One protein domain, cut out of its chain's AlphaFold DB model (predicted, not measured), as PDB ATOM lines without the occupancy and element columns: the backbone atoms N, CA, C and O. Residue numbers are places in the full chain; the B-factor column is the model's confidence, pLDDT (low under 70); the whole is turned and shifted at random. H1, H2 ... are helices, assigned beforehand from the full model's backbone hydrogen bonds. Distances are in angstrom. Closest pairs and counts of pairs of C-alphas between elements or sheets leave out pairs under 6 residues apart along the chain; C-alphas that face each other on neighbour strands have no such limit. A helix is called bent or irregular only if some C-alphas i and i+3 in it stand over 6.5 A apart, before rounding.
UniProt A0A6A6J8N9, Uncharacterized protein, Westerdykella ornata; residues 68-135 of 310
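AT A GLANCE: This is residues 68 to 135 of the 310 residues of an uncharacterized protein of Westerdykella ornata (UniProt A0A6A6J8N9). Two long helices, H1 and H3, are joined through a short helix, H2, in a loose, open loop: the chain leaves the end of H1, turns through H2 and folds back, so that the first part of H3 comes near the middle of H1. From there H3 kinks and runs away, and the far ends of both long helices, residues 68 to 78 and 119 to 135, stick out as arms. The printed part has 68 residues with three named helices, H1, H2 and H3 in that order, and no named strand; the class is all helix. The whole is loose, with a radius of gyration of the C-alphas of 15.0 A, and flat, spanning 48 by 34 by 18 A.

IN THESE COORDINATES: H1, residues 68 to 94, begins with C-alpha 68 at (79.060, -22.862, -14.972) and is 38.9 A long from first to last C-alpha. H2, residues 98 to 104, is 10.1 A long and begins with C-alpha 98 at (99.222, -18.957, 15.093). H3, residues 108 to 135, is 39.1 A long and ends with C-alpha 135 at (71.482, 3.699, 23.872).

HOW THE PARTS SIT: H1 and H2 are close but not clearly touching; their closest C-alphas, those of Leu 91 and Pro 98, are 6.9 A apart. Their lines are about perpendicular, only just, at 73 degrees. H1 and H3 are near each other, with 8 pairs of C-alphas within 10 A. H2 and H3 are apart. H3 has a kink of 48 degrees near residue 115 and is only just irregular, with C-alphas 113 and 116 at 7.0 A. In H1 and H2 every O i to N i+4 pair is within hydrogen-bond range; in H3, 22 of 24 are.

THE WHOLE: The C-alphas farthest apart, those of Thr 69 and Lys 135, are 48.1 A apart. The printed part has no cut, and the links H1 to H2 and H2 to H3 are tight. The mean pLDDT of the printed part is 75.5; residue 96, residues 98 to 112 and residues 132 to 135 are under 70.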
ATOM      1  N   GLY A  68      79.081 -22.301 -16.322       80.56
ATOM      2  CA  GLY A  68      79.060 -22.862 -14.972       80.56
ATOM      3  C   GLY A  68      80.421 -22.901 -14.266       80.56
ATOM      4  O   GLY A  68      80.473 -22.694 -13.054       80.56
ATOM      5  N   THR A  69      81.535 -23.110 -14.977       82.88
ATOM      6  CA  THR A  69      82.861 -23.163 -14.334       82.88
ATOM      7  C   THR A  69      83.326 -21.784 -13.891       82.88
ATOM      8  O   THR A  69      83.893 -21.668 -12.807       82.88
ATOM      9  N   THR A  70      83.019 -20.720 -14.636       85.56
ATOM     10  CA  THR A  70      83.335 -19.346 -14.210       85.56
ATOM     11  C   THR A  70      82.631 -18.991 -12.897       85.56
ATOM     12  O   THR A  70      83.260 -18.452 -11.986       85.56
ATOM     13  N   ILE A  71      81.351 -19.351 -12.755       87.31
ATOM     14  CA  ILE A  71      80.577 -19.106 -11.528       87.31
ATOM     15  C   ILE A  71      81.143 -19.923 -10.360       87.31
ATOM     16  O   ILE A  71      81.340 -19.384  -9.270       87.31
ATOM     17  N   ALA A  72      81.461 -21.200 -10.583       86.25
ATOM     18  CA  ALA A  72      82.052 -22.056  -9.557       86.25
ATOM     19  C   ALA A  72      83.414 -21.526  -9.074       86.25
ATOM     20  O   ALA A  72      83.670 -21.491  -7.870       86.25
ATOM     21  N   ILE A  73      84.265 -21.046  -9.986       88.06
ATOM     22  CA  ILE A  73      85.560 -20.439  -9.650       88.06
ATOM     23  C   ILE A  73      85.361 -19.152  -8.837       88.06
ATOM     24  O   ILE A  73      86.051 -18.950  -7.836       88.06
ATOM     25  N   MET A  74      84.391 -18.309  -9.198       91.62
ATOM     26  CA  MET A  74      84.084 -17.084  -8.447       91.62
ATOM     27  C   MET A  74      83.573 -17.382  -7.031       91.62
ATOM     28  O   MET A  74      84.027 -16.774  -6.063       91.62
ATOM     29  N   LEU A  75      82.685 -18.366  -6.875       89.56
ATOM     30  CA  LEU A  75      82.195 -18.780  -5.556       89.56
ATOM     31  C   LEU A  75      83.309 -19.391  -4.702       89.56
ATOM     32  O   LEU A  75      83.417 -19.088  -3.515       89.56
ATOM     33  N   THR A  76      84.169 -20.209  -5.310       88.62
ATOM     34  CA  THR A  76      85.286 -20.854  -4.610       88.62
ATOM     35  C   THR A  76      86.319 -19.825  -4.158       88.62
ATOM     36  O   THR A  76      86.750 -19.848  -3.009       88.62
ATOM     37  N   THR A  77      86.679 -18.874  -5.021       90.50
ATOM     38  CA  THR A  77      87.611 -17.794  -4.662       90.50
ATOM     39  C   THR A  77      87.039 -16.903  -3.562       90.50
ATOM     40  O   THR A  77      87.748 -16.605  -2.601       90.50
ATOM     41  N   PHE A  78      85.748 -16.556  -3.621       90.00
ATOM     42  CA  PHE A  78      85.084 -15.804  -2.554       90.00
ATOM     43  C   PHE A  78      85.061 -16.570  -1.224       90.00
ATOM     44  O   PHE A  78      85.335 -15.998  -0.169       90.00
ATOM     45  N   PHE A  79      84.792 -17.877  -1.268       85.88
ATOM     46  CA  PHE A  79      84.798 -18.739  -0.089       85.88
ATOM     47  C   PHE A  79      86.185 -18.812   0.570       85.88
ATOM     48  O   PHE A  79      86.310 -18.643   1.786       85.88
ATOM     49  N   VAL A  80      87.241 -19.001  -0.227       86.19
ATOM     50  CA  VAL A  80      88.629 -19.020   0.261       86.19
ATOM     51  C   VAL A  80      89.010 -17.667   0.869       86.19
ATOM     52  O   VAL A  80      89.590 -17.622   1.956       86.19
ATOM     53  N   LEU A  81      88.626 -16.561   0.225       89.12
ATOM     54  CA  LEU A  81      88.887 -15.213   0.731       89.12
ATOM     55  C   LEU A  81      88.170 -14.961   2.069       89.12
ATOM     56  O   LEU A  81      88.773 -14.444   3.009       89.12
ATOM     57  N   ALA A  82      86.904 -15.370   2.190       81.12
ATOM     58  CA  ALA A  82      86.133 -15.245   3.426       81.12
ATOM     59  C   ALA A  82      86.737 -16.075   4.572       81.12
ATOM     60  O   ALA A  82      86.791 -15.604   5.715       81.12
ATOM     61  N   CYS A  83      87.240 -17.276   4.273       83.19
ATOM     62  CA  CYS A  83      87.973 -18.106   5.228       83.19
ATOM     63  C   CYS A  83      89.272 -17.431   5.690       83.19
ATOM     64  O   CYS A  83      89.520 -17.350   6.893       83.19
ATOM     65  N   LEU A  84      90.063 -16.882   4.760       85.00
ATOM     66  CA  LEU A  84      91.294 -16.147   5.072       85.00
ATOM     67  C   LEU A  84      91.025 -14.924   5.954       85.00
ATOM     68  O   LEU A  84      91.689 -14.746   6.973       85.00
ATOM     69  N   ILE A  85      90.024 -14.110   5.608       86.88
ATOM     70  CA  ILE A  85      89.645 -12.925   6.393       86.88
ATOM     71  C   ILE A  85      89.178 -13.332   7.790       86.88
ATOM     72  O   ILE A  85      89.543 -12.684   8.770       86.88
ATOM     73  N   SER A  86      88.397 -14.408   7.905       79.50
ATOM     74  CA  SER A  86      87.930 -14.913   9.201       79.50
ATOM     75  C   SER A  86      89.095 -15.388  10.072       79.50
ATOM     76  O   SER A  86      89.143 -15.056  11.255       79.50
ATOM     77  N   LEU A  87      90.065 -16.090   9.481       79.25
ATOM     78  CA  LEU A  87      91.276 -16.552  10.159       79.25
ATOM     79  C   LEU A  87      92.152 -15.377  10.619       79.25
ATOM     80  O   LEU A  87      92.576 -15.344  11.773       79.25
ATOM     81  N   LEU A  88      92.345 -14.369   9.764       83.38
ATOM     82  CA  LEU A  88      93.039 -13.121  10.107       83.38
ATOM     83  C   LEU A  88      92.347 -12.375  11.255       83.38
ATOM     84  O   LEU A  88      93.012 -11.917  12.181       83.38
ATOM     85  N   ASN A  89      91.016 -12.278  11.225       82.25
ATOM     86  CA  ASN A  89      90.251 -11.611  12.280       82.25
ATOM     87  C   ASN A  89      90.365 -12.344  13.622       82.25
ATOM     88  O   ASN A  89      90.481 -11.698  14.665       82.25
ATOM     89  N   ASP A  90      90.327 -13.678  13.612       76.12
ATOM     90  CA  ASP A  90      90.417 -14.462  14.845       76.12
ATOM     91  C   ASP A  90      91.842 -14.424  15.425       76.12
ATOM     92  O   ASP A  90      92.002 -14.238  16.633       76.12
ATOM     93  N   LEU A  91      92.874 -14.454  14.568       73.88
ATOM     94  CA  LEU A  91      94.269 -14.221  14.965       73.88
ATOM     95  C   LEU A  91      94.462 -12.828  15.579       73.88
ATOM     96  O   LEU A  91      95.056 -12.703  16.652       73.88
ATOM     97  N   ALA A  92      93.914 -11.787  14.944       80.88
ATOM     98  CA  ALA A  92      94.020 -10.414  15.429       80.88
ATOM     99  C   ALA A  92      93.311 -10.210  16.779       80.88
ATOM    100  O   ALA A  92      93.809  -9.481  17.638       80.88
ATOM    101  N   ARG A  93      92.156 -10.857  16.994       79.88
ATOM    102  CA  ARG A  93      91.366 -10.705  18.227       79.88
ATOM    103  C   ARG A  93      91.890 -11.532  19.393       79.88
ATOM    104  O   ARG A  93      91.876 -11.041  20.518       79.88
ATOM    105  N   LYS A  94      92.303 -12.778  19.161       72.75
ATOM    106  CA  LYS A  94      92.639 -13.700  20.256       72.75
ATOM    107  C   LYS A  94      94.073 -13.561  20.759       72.75
ATOM    108  O   LYS A  94      94.368 -14.117  21.811       72.75
ATOM    109  N   ARG A  95      94.961 -12.843  20.047       75.88
ATOM    110  CA  ARG A  95      96.415 -12.782  20.336       75.88
ATOM    111  C   ARG A  95      97.032 -14.169  20.587       75.88
ATOM    112  O   ARG A  95      98.057 -14.293  21.250       75.88
ATOM    113  N   THR A  96      96.395 -15.226  20.092       67.75
ATOM    114  CA  THR A  96      96.869 -16.594  20.249       67.75
ATOM    115  C   THR A  96      97.974 -16.839  19.232       67.75
ATOM    116  O   THR A  96      97.804 -16.453  18.072       67.75
ATOM    117  N   PRO A  97      99.079 -17.500  19.617       74.19
ATOM    118  CA  PRO A  97     100.138 -17.829  18.679       74.19
ATOM    119  C   PRO A  97      99.551 -18.663  17.530       74.19
ATOM    120  O   PRO A  97      98.838 -19.635  17.812       74.19
ATOM    121  N   PRO A  98      99.840 -18.323  16.259       60.66
ATOM    122  CA  PRO A  98      99.222 -18.957  15.093       60.66
ATOM    123  C   PRO A  98      99.430 -20.477  15.060       60.66
ATOM    124  O   PRO A  98      98.537 -21.205  14.634       60.66
ATOM    125  N   ALA A  99     100.549 -20.966  15.603       69.12
ATOM    126  CA  ALA A  99     100.838 -22.392  15.738       69.12
ATOM    127  C   ALA A  99      99.792 -23.138  16.590       69.12
ATOM    128  O   ALA A  99      99.296 -24.188  16.191       69.12
ATOM    129  N   THR A 100      99.385 -22.569  17.727       69.38
ATOM    130  CA  THR A 100      98.386 -23.169  18.634       69.38
ATOM    131  C   THR A 100      96.989 -23.190  18.019       69.38
ATOM    132  O   THR A 100      96.215 -24.122  18.238       69.38
ATOM    133  N   TYR A 101      96.660 -22.158  17.238       63.97
ATOM    134  CA  TYR A 101      95.373 -22.063  16.557       63.97
ATOM    135  C   TYR A 101      95.287 -23.065  15.403       63.97
ATOM    136  O   TYR A 101      94.297 -23.780  15.281       63.97
ATOM    137  N   LEU A 102      96.350 -23.199  14.607       64.31
ATOM    138  CA  LEU A 102      96.414 -24.208  13.550       64.31
ATOM    139  C   LEU A 102      96.295 -25.619  14.140       64.31
ATOM    140  O   LEU A 102      95.405 -26.353  13.729       64.31
ATOM    141  N   CYS A 103      97.063 -25.947  15.187       65.38
ATOM    142  CA  CYS A 103      97.021 -27.258  15.851       65.38
ATOM    143  C   CYS A 103      95.643 -27.649  16.415       65.38
ATOM    144  O   CYS A 103      95.314 -28.830  16.447       65.38
ATOM    145  N   THR A 104      94.825 -26.682  16.842       65.69
ATOM    146  CA  THR A 104      93.491 -26.947  17.416       65.69
ATOM    147  C   THR A 104      92.361 -26.914  16.390       65.69
ATOM    148  O   THR A 104      91.294 -27.473  16.641       65.69
ATOM    149  N   THR A 105      92.585 -26.304  15.223       60.41
ATOM    150  CA  THR A 105      91.541 -26.047  14.215       60.41
ATOM    151  C   THR A 105      91.814 -26.761  12.884       60.41
ATOM    152  O   THR A 105      91.299 -26.348  11.846       60.41
ATOM    153  N   TYR A 106      92.604 -27.844  12.901       51.00
ATOM    154  CA  TYR A 106      93.055 -28.622  11.731       51.00
ATOM    155  C   TYR A 106      91.966 -29.445  11.027       51.00
ATOM    156  O   TYR A 106      92.221 -30.531  10.512       51.00
ATOM    157  N   ASN A 107      90.742 -28.937  10.943       63.19
ATOM    158  CA  ASN A 107      89.825 -29.469   9.957       63.19
ATOM    159  C   ASN A 107      89.169 -28.321   9.184       63.19
ATOM    160  O   ASN A 107      88.176 -27.755   9.644       63.19
ATOM    161  N   PRO A 108      89.707 -27.954   8.004       60.38
ATOM    162  CA  PRO A 108      89.072 -26.961   7.142       60.38
ATOM    163  C   PRO A 108      87.641 -27.368   6.754       60.38
ATOM    164  O   PRO A 108      86.811 -26.498   6.501       60.38
ATOM    165  N   LEU A 109      87.307 -28.668   6.803       58.53
ATOM    166  CA  LEU A 109      85.926 -29.136   6.659       58.53
ATOM    167  C   LEU A 109      85.066 -28.735   7.860       58.53
ATOM    168  O   LEU A 109      83.929 -28.315   7.677       58.53
ATOM    169  N   VAL A 110      85.600 -28.793   9.082       65.62
ATOM    170  CA  VAL A 110      84.879 -28.298  10.264       65.62
ATOM    171  C   VAL A 110      84.646 -26.800  10.140       65.62
ATOM    172  O   VAL A 110      83.543 -26.366  10.433       65.62
ATOM    173  N   LEU A 111      85.602 -26.027   9.617       64.88
ATOM    174  CA  LEU A 111      85.387 -24.608   9.313       64.88
ATOM    175  C   LEU A 111      84.282 -24.392   8.268       64.88
ATOM    176  O   LEU A 111      83.473 -23.488   8.445       64.88
ATOM    177  N   LEU A 112      84.195 -25.235   7.233       68.25
ATOM    178  CA  LEU A 112      83.085 -25.242   6.266       68.25
ATOM    179  C   LEU A 112      81.732 -25.492   6.953       68.25
ATOM    180  O   LEU A 112      80.776 -24.754   6.720       68.25
ATOM    181  N   PHE A 113      81.658 -26.490   7.836       72.06
ATOM    182  CA  PHE A 113      80.428 -26.841   8.555       72.06
ATOM    183  C   PHE A 113      80.067 -25.849   9.668       72.06
ATOM    184  O   PHE A 113      78.885 -25.639   9.946       72.06
ATOM    185  N   THR A 114      81.048 -25.205  10.301       70.25
ATOM    186  CA  THR A 114      80.815 -24.192  11.337       70.25
ATOM    187  C   THR A 114      80.669 -22.789  10.757       70.25
ATOM    188  O   THR A 114      80.233 -21.888  11.477       70.25
ATOM    189  N   PHE A 115      80.958 -22.576   9.469       73.19
ATOM    190  CA  PHE A 115      80.837 -21.274   8.810       73.19
ATOM    191  C   PHE A 115      79.448 -20.632   8.986       73.19
ATOM    192  O   PHE A 115      79.395 -19.471   9.402       73.19
ATOM    193  N   PRO A 116      78.315 -21.351   8.808       76.00
ATOM    194  CA  PRO A 116      76.986 -20.783   9.057       76.00
ATOM    195  C   PRO A 116      76.790 -20.357  10.517       76.00
ATOM    196  O   PRO A 116      76.164 -19.333  10.801       76.00
ATOM    197  N   TRP A 117      77.362 -21.110  11.461       77.62
ATOM    198  CA  TRP A 117      77.313 -20.780  12.884       77.62
ATOM    199  C   TRP A 117      78.128 -19.520  13.204       77.62
ATOM    200  O   TRP A 117      77.656 -18.644  13.934       77.62
ATOM    201  N   HIS A 118      79.317 -19.380  12.613       73.62
ATOM    202  CA  HIS A 118      80.141 -18.178  12.742       73.62
ATOM    203  C   HIS A 118      79.467 -16.948  12.117       73.62
ATOM    204  O   HIS A 118      79.470 -15.882  12.736       73.62
ATOM    205  N   LEU A 119      78.816 -17.100  10.959       77.12
ATOM    206  CA  LEU A 119      78.003 -16.060  10.316       77.12
ATOM    207  C   LEU A 119      76.858 -15.593  11.215       77.12
ATOM    208  O   LEU A 119      76.687 -14.389  11.417       77.12
ATOM    209  N   LYS A 120      76.111 -16.530  11.811       81.00
ATOM    210  CA  LYS A 120      75.034 -16.209  12.757       81.00
ATOM    211  C   LYS A 120      75.567 -15.435  13.962       81.00
ATOM    212  O   LYS A 120      75.037 -14.382  14.305       81.00
ATOM    213  N   ARG A 121      76.666 -15.903  14.560       73.81
ATOM    214  CA  ARG A 121      77.284 -15.252  15.723       73.81
ATOM    215  C   ARG A 121      77.801 -13.846  15.397       73.81
ATOM    216  O   ARG A 121      77.688 -12.944  16.227       73.81
ATOM    217  N   LEU A 122      78.339 -13.646  14.193       74.62
ATOM    218  CA  LEU A 122      78.743 -12.331  13.700       74.62
ATOM    219  C   LEU A 122      77.532 -11.410  13.487       74.62
ATOM    220  O   LEU A 122      77.578 -10.250  13.894       74.62
ATOM    221  N   ALA A 123      76.446 -11.917  12.900       80.00
ATOM    222  CA  ALA A 123      75.213 -11.160  12.697       80.00
ATOM    223  C   ALA A 123      74.592 -10.704  14.030       80.00
ATOM    224  O   ALA A 123      74.218  -9.537  14.168       80.00
ATOM    225  N   ASP A 124      74.558 -11.586  15.030       81.56
ATOM    226  CA  ASP A 124      74.074 -11.262  16.375       81.56
ATOM    227  C   ASP A 124      74.973 -10.223  17.061       81.56
ATOM    228  O   ASP A 124      74.485  -9.264  17.663       81.56
ATOM    229  N   TRP A 125      76.297 -10.340  16.902       80.75
ATOM    230  CA  TRP A 125      77.233  -9.336  17.408       80.75
ATOM    231  C   TRP A 125      77.018  -7.960  16.762       80.75
ATOM    232  O   TRP A 125      76.992  -6.949  17.467       80.75
ATOM    233  N   LEU A 126      76.809  -7.904  15.442       80.50
ATOM    234  CA  LEU A 126      76.522  -6.659  14.721       80.50
ATOM    235  C   LEU A 126      75.190  -6.035  15.155       80.50
ATOM    236  O   LEU A 126      75.120  -4.817  15.335       80.50
ATOM    237  N   ARG A 127      74.147  -6.846  15.369       86.12
ATOM    238  CA  ARG A 127      72.855  -6.381  15.905       86.12
ATOM    239  C   ARG A 127      73.011  -5.781  17.300       86.12
ATOM    240  O   ARG A 127      72.551  -4.664  17.538       86.12
ATOM    241  N   ASN A 128      73.737  -6.459  18.185       76.94
ATOM    242  CA  ASN A 128      73.961  -5.980  19.548       76.94
ATOM    243  C   ASN A 128      74.795  -4.693  19.573       76.94
ATOM    244  O   ASN A 128      74.463  -3.770  20.317       76.94
ATOM    245  N   ARG A 129      75.806  -4.563  18.706       75.62
ATOM    246  CA  ARG A 129      76.583  -3.317  18.584       75.62
ATOM    247  C   ARG A 129      75.757  -2.137  18.080       75.62
ATOM    248  O   ARG A 129      75.975  -1.012  18.520       75.62
ATOM    249  N   ARG A 130      74.806  -2.374  17.169       74.94
ATOM    250  CA  ARG A 130      73.870  -1.325  16.736       74.94
ATOM    251  C   ARG A 130      72.988  -0.878  17.901       74.94
ATOM    252  O   ARG A 130      72.816   0.317  18.088       74.94
ATOM    253  N   SER A 131      72.503  -1.804  18.728       72.69
ATOM    254  CA  SER A 131      71.645  -1.457  19.871       72.69
ATOM    255  C   SER A 131      72.347  -0.614  20.946       72.69
ATOM    256  O   SER A 131      71.742   0.301  21.505       72.69
ATOM    257  N   THR A 132      73.638  -0.848  21.202       61.19
ATOM    258  CA  THR A 132      74.412  -0.047  22.163       61.19
ATOM    259  C   THR A 132      74.769   1.334  21.625       61.19
ATOM    260  O   THR A 132      74.780   2.291  22.395       61.19
ATOM    261  N   ALA A 133      74.969   1.474  20.311       66.44
ATOM    262  CA  ALA A 133      75.176   2.779  19.681       66.44
ATOM    263  C   ALA A 133      73.941   3.698  19.788       66.44
ATOM    264  O   ALA A 133      74.098   4.908  19.919       66.44
ATOM    265  N   TYR A 134      72.722   3.141  19.799       58.94
ATOM    266  CA  TYR A 134      71.496   3.924  20.007       58.94
ATOM    267  C   TYR A 134      71.242   4.272  21.481       58.94
ATOM    268  O   TYR A 134      70.757   5.362  21.770       58.94
ATOM    269  N   LYS A 135      71.629   3.409  22.432       54.12
ATOM    270  CA  LYS A 135      71.482   3.699  23.872       54.12
ATOM    271  C   LYS A 135      72.421   4.793  24.396       54.12
ATOM    272  O   LYS A 135      72.105   5.407  25.406       54.12
TER     273      LYS A 135